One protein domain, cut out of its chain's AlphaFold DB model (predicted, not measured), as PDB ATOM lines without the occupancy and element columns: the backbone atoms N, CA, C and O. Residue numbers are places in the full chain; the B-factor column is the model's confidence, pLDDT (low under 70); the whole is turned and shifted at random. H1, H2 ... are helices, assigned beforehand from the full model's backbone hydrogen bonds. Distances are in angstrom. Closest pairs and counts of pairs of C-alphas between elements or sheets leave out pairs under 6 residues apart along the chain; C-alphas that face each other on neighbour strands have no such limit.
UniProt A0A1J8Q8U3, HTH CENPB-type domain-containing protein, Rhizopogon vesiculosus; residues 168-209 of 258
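What this domain is: This is residues 168 to 209 of the 258 residues of the protein "HTH CENPB-type domain-containing protein" of Rhizopogon vesiculosus (UniProt A0A1J8Q8U3). The model is an open, strung-out shape with no packed core: the helix H2 makes one end, the helix H1 the other, and a winding stretch, residues 182 to 193, joins them. The printed part has 42 residues with two named helices, H1 then H2, and no named strand; the class is all helix. It is extended, with a radius of gyration of the C-alphas of 15.2 A, and spans 46 by 23 by 9 A, only just flat.

Where its parts are: H2, residues 194 to 208, is 20.8 A long and ends at C-alpha 208 (-12.620, 19.683, 9.235). H1, residues 168 to 181, is 19.9 A long and begins at C-alpha 168 (-48.611, 40.229, 29.032).

How they stand to each other: H2 and H1 are apart, with no C-alpha of the one within 8 A of the other. In both helices every O i to N i+4 pair is within hydrogen-bond range. Residues 168 to 180, 182 to 188 and 190 to 209 stand free.

The domain as a whole: The two C-alphas farthest apart, those of Asp 168 and Ala 209, are 47.5 A apart. The printed part has no cut. The 12-residue link is long. The mean pLDDT of the printed part is 75.8; residues 191 to 202 and 206 are under 70.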
ATOM      1  N   ASP A 168     -48.052  41.106  28.007       82.69
ATOM      2  CA  ASP A 168     -48.611  40.229  29.032       82.69
ATOM      3  C   ASP A 168     -48.280  38.765  28.711       82.69
ATOM      4  O   ASP A 168     -47.822  38.020  29.582       82.69
ATOM      5  N   ALA A 169     -48.406  38.362  27.441       81.25
ATOM      6  CA  ALA A 169     -47.997  37.032  26.986       81.25
ATOM      7  C   ALA A 169     -46.481  36.802  27.130       81.25
ATOM      8  O   ALA A 169     -46.056  35.717  27.537       81.25
ATOM      9  N   VAL A 170     -45.654  37.818  26.851       84.12
ATOM     10  CA  VAL A 170     -44.198  37.738  27.056       84.12
ATOM     11  C   VAL A 170     -43.842  37.590  28.527       84.12
ATOM     12  O   VAL A 170     -42.945  36.815  28.849       84.12
ATOM     13  N   GLU A 171     -44.533  38.283  29.432       83.69
ATOM     14  CA  GLU A 171     -44.276  38.163  30.869       83.69
ATOM     15  C   GLU A 171     -44.647  36.769  31.401       83.69
ATOM     16  O   GLU A 171     -43.925  36.208  32.230       83.69
ATOM     17  N   VAL A 172     -45.730  36.173  30.890       86.31
ATOM     18  CA  VAL A 172     -46.109  34.785  31.201       86.31
ATOM     19  C   VAL A 172     -45.043  33.804  30.711       86.31
ATOM     20  O   VAL A 172     -44.597  32.945  31.477       86.31
ATOM     21  N   GLU A 173     -44.590  33.945  29.466       82.12
ATOM     22  CA  GLU A 173     -43.544  33.077  28.918       82.12
ATOM     23  C   GLU A 173     -42.194  33.291  29.614       82.12
ATOM     24  O   GLU A 173     -41.476  32.326  29.874       82.12
ATOM     25  N   ARG A 174     -41.868  34.519  30.030       86.88
ATOM     26  CA  ARG A 174     -40.661  34.811  30.815       86.88
ATOM     27  C   ARG A 174     -40.670  34.068  32.149       86.88
ATOM     28  O   ARG A 174     -39.677  33.422  32.478       86.88
ATOM     29  N   LYS A 175     -41.793  34.101  32.876       88.50
ATOM     30  CA  LYS A 175     -41.965  33.355  34.139       88.50
ATOM     31  C   LYS A 175     -41.850  31.849  33.927       88.50
ATOM     32  O   LYS A 175     -41.146  31.169  34.667       88.50
ATOM     33  N   ARG A 176     -42.472  31.329  32.867       91.19
ATOM     34  CA  ARG A 176     -42.360  29.914  32.496       91.19
ATOM     35  C   ARG A 176     -40.912  29.516  32.197       91.19
ATOM     36  O   ARG A 176     -40.453  28.472  32.659       91.19
ATOM     37  N   CYS A 177     -40.180  30.325  31.431       84.56
ATOM     38  CA  CYS A 177     -38.763  30.090  31.160       84.56
ATOM     39  C   CYS A 177     -37.930  30.152  32.444       84.56
ATOM     40  O   CYS A 177     -37.046  29.321  32.618       84.56
ATOM     41  N   GLU A 178     -38.227  31.070  33.361       86.00
ATOM     42  CA  GLU A 178     -37.542  31.186  34.651       86.00
ATOM     43  C   GLU A 178     -37.723  29.932  35.525       86.00
ATOM     44  O   GLU A 178     -36.736  29.401  36.035       86.00
ATOM     45  N   GLU A 179     -38.938  29.387  35.609       90.12
ATOM     46  CA  GLU A 179     -39.226  28.124  36.314       90.12
ATOM     47  C   GLU A 179     -38.535  26.904  35.684       90.12
ATOM     48  O   GLU A 179     -38.179  25.938  36.365       90.12
ATOM     49  N   ILE A 180     -38.358  26.905  34.362       87.31
ATOM     50  CA  ILE A 180     -37.609  25.851  33.669       87.31
ATOM     51  C   ILE A 180     -36.114  26.011  33.954       87.31
ATOM     52  O   ILE A 180     -35.441  25.026  34.262       87.31
ATOM     53  N   LEU A 181     -35.601  27.241  33.895       83.06
ATOM     54  CA  LEU A 181     -34.191  27.561  34.105       83.06
ATOM     55  C   LEU A 181     -33.752  27.398  35.564       83.06
ATOM     56  O   LEU A 181     -32.571  27.151  35.794       83.06
ATOM     57  N   SER A 182     -34.660  27.481  36.540       85.38
ATOM     58  CA  SER A 182     -34.342  27.268  37.960       85.38
ATOM     59  C   SER A 182     -33.944  25.824  38.286       85.38
ATOM     60  O   SER A 182     -33.357  25.569  39.335       85.38
ATOM     61  N   LYS A 183     -34.250  24.872  37.396       89.88
ATOM     62  CA  LYS A 183     -33.868  23.455  37.527       89.88
ATOM     63  C   LYS A 183     -32.422  23.189  37.109       89.88
ATOM     64  O   LYS A 183     -31.903  22.113  37.395       89.88
ATOM     65  N   PHE A 184     -31.789  24.144  36.434       83.94
ATOM     66  CA  PHE A 184     -30.438  24.020  35.902       83.94
ATOM     67  C   PHE A 184     -29.493  24.977  36.631       83.94
ATOM     68  O   PHE A 184     -29.866  26.093  36.998       83.94
ATOM     69  N   ALA A 185     -28.247  24.550  36.845       81.56
ATOM     70  CA  ALA A 185     -27.238  25.421  37.430       81.56
ATOM     71  C   ALA A 185     -26.965  26.614  36.493       81.56
ATOM     72  O   ALA A 185     -27.054  26.470  35.275       81.56
ATOM     73  N   PRO A 186     -26.558  27.788  37.009       78.06
ATOM     74  CA  PRO A 186     -26.238  28.943  36.172       78.06
ATOM     75  C   PRO A 186     -25.225  28.670  35.055       78.06
ATOM     76  O   PRO A 186     -25.309  29.302  34.007       78.06
ATOM     77  N   ARG A 187     -24.308  27.723  35.284       75.31
ATOM     78  CA  ARG A 187     -23.286  27.275  34.329       75.31
ATOM     79  C   ARG A 187     -23.853  26.434  33.180       75.31
ATOM     80  O   ARG A 187     -23.214  26.363  32.139       75.31
ATOM     81  N   ASP A 188     -25.055  25.891  33.367       74.31
ATOM     82  CA  ASP A 188     -25.748  25.007  32.432       74.31
ATOM     83  C   ASP A 188     -26.920  25.691  31.696       74.31
ATOM     84  O   ASP A 188     -27.798  25.044  31.123       74.31
ATOM     85  N   ARG A 189     -26.967  27.028  31.722       78.00
ATOM     86  CA  ARG A 189     -27.963  27.838  31.006       78.00
ATOM     87  C   ARG A 189     -27.332  28.429  29.749       78.00
ATOM     88  O   ARG A 189     -26.886  29.574  29.747       78.00
ATOM     89  N   TRP A 190     -27.280  27.643  28.680       70.19
ATOM     90  CA  TRP A 190     -26.783  28.110  27.386       70.19
ATOM     91  C   TRP A 190     -27.862  28.896  26.636       70.19
ATOM     92  O   TRP A 190     -28.979  28.412  26.456       70.19
ATOM     93  N   ASN A 191     -27.522  30.097  26.160       66.69
ATOM     94  CA  ASN A 191     -28.362  30.816  25.210       66.69
ATOM     95  C   ASN A 191     -28.132  30.208  23.824       66.69
ATOM     96  O   ASN A 191     -27.127  30.497  23.179       66.69
ATOM     97  N   PHE A 192     -29.029  29.328  23.387       58.09
ATOM     98  CA  PHE A 192     -29.014  28.782  22.030       58.09
ATOM     99  C   PHE A 192     -29.678  29.784  21.076       58.09
ATOM    100  O   PHE A 192     -30.675  29.487  20.420       58.09
ATOM    101  N   ASP A 193     -29.171  31.017  21.046       65.06
ATOM    102  CA  ASP A 193     -29.487  31.928  19.957       65.06
ATOM    103  C   ASP A 193     -28.695  31.472  18.725       65.06
ATOM    104  O   ASP A 193     -27.565  31.008  18.831       65.06
ATOM    105  N   GLY A 194     -29.286  31.510  17.528       56.53
ATOM    106  CA  GLY A 194     -28.677  30.909  16.326       56.53
ATOM    107  C   GLY A 194     -27.250  31.393  16.002       56.53
ATOM    108  O   GLY A 194     -26.558  30.784  15.190       56.53
ATOM    109  N   THR A 195     -26.779  32.451  16.662       60.34
ATOM    110  CA  THR A 195     -25.394  32.922  16.687       60.34
ATOM    111  C   THR A 195     -24.401  31.926  17.290       60.34
ATOM    112  O   THR A 195     -23.339  31.743  16.691       60.34
ATOM    113  N   THR A 196     -24.725  31.232  18.390       60.03
ATOM    114  CA  THR A 196     -23.831  30.210  18.982       60.03
ATOM    115  C   THR A 196     -23.669  28.987  18.076       60.03
ATOM    116  O   THR A 196     -22.574  28.443  17.949       60.03
ATOM    117  N   ILE A 197     -24.717  28.606  17.345       66.06
ATOM    118  CA  ILE A 197     -24.649  27.526  16.347       66.06
ATOM    119  C   ILE A 197     -23.762  27.935  15.174       66.06
ATOM    120  O   ILE A 197     -22.961  27.140  14.700       66.06
ATOM    121  N   ILE A 198     -23.875  29.179  14.697       65.12
ATOM    122  CA  ILE A 198     -23.077  29.657  13.563       65.12
ATOM    123  C   ILE A 198     -21.588  29.675  13.909       65.12
ATOM    124  O   ILE A 198     -20.785  29.293  13.063       65.12
ATOM    125  N   ILE A 199     -21.203  30.090  15.118       66.81
ATOM    126  CA  ILE A 199     -19.790  30.048  15.532       66.81
ATOM    127  C   ILE A 199     -19.301  28.607  15.720       66.81
ATOM    128  O   ILE A 199     -18.216  28.291  15.249       66.81
ATOM    129  N   MET A 200     -20.114  27.719  16.302       67.38
ATOM    130  CA  MET A 200     -19.741  26.311  16.494       67.38
ATOM    131  C   MET A 200     -19.615  25.569  15.164       67.38
ATOM    132  O   MET A 200     -18.618  24.899  14.930       67.38
ATOM    133  N   VAL A 201     -20.572  25.748  14.249       68.88
ATOM    134  CA  VAL A 201     -20.516  25.152  12.909       68.88
ATOM    135  C   VAL A 201     -19.363  25.750  12.108       68.88
ATOM    136  O   VAL A 201     -18.683  25.019  11.403       68.88
ATOM    137  N   LYS A 202     -19.079  27.055  12.213       69.62
ATOM    138  CA  LYS A 202     -17.899  27.646  11.555       69.62
ATOM    139  C   LYS A 202     -16.590  27.067  12.084       69.62
ATOM    140  O   LYS A 202     -15.710  26.788  11.278       69.62
ATOM    141  N   GLN A 203     -16.486  26.872  13.395       70.31
ATOM    142  CA  GLN A 203     -15.323  26.267  14.035       70.31
ATOM    143  C   GLN A 203     -15.147  24.806  13.594       70.31
ATOM    144  O   GLN A 203     -14.080  24.432  13.120       70.31
ATOM    145  N   GLU A 204     -16.220  24.014  13.616       74.00
ATOM    146  CA  GLU A 204     -16.213  22.619  13.157       74.00
ATOM    147  C   GLU A 204     -15.861  22.505  11.661       74.00
ATOM    148  O   GLU A 204     -15.146  21.592  11.244       74.00
ATOM    149  N   MET A 205     -16.336  23.440  10.833       72.31
ATOM    150  CA  MET A 205     -15.994  23.499   9.408       72.31
ATOM    151  C   MET A 205     -14.531  23.917   9.183       72.31
ATOM    152  O   MET A 205     -13.917  23.420   8.244       72.31
ATOM    153  N   ALA A 206     -13.960  24.781  10.031       68.69
ATOM    154  CA  ALA A 206     -12.546  25.168   9.980       68.69
ATOM    155  C   ALA A 206     -11.616  24.021  10.422       68.69
ATOM    156  O   ALA A 206     -10.612  23.748   9.763       68.69
ATOM    157  N   GLU A 207     -12.002  23.282  11.465       70.06
ATOM    158  CA  GLU A 207     -11.288  22.096  11.955       70.06
ATOM    159  C   GLU A 207     -11.325  20.949  10.932       70.06
ATOM    160  O   GLU A 207     -10.293  20.347  10.626       70.06
ATOM    161  N   LYS A 208     -12.486  20.687  10.312       70.88
ATOM    162  CA  LYS A 208     -12.620  19.683   9.235       70.88
ATOM    163  C   LYS A 208     -11.920  20.085   7.936       70.88
ATOM    164  O   LYS A 208     -11.560  19.207   7.155       70.88
ATOM    165  N   ALA A 209     -11.713  21.381   7.703       73.38
ATOM    166  CA  ALA A 209     -10.926  21.886   6.580       73.38
ATOM    167  C   ALA A 209      -9.404  21.778   6.810       73.38
ATOM    168  O   ALA A 209      -8.636  22.185   5.939       73.38
TER     169      ALA A 209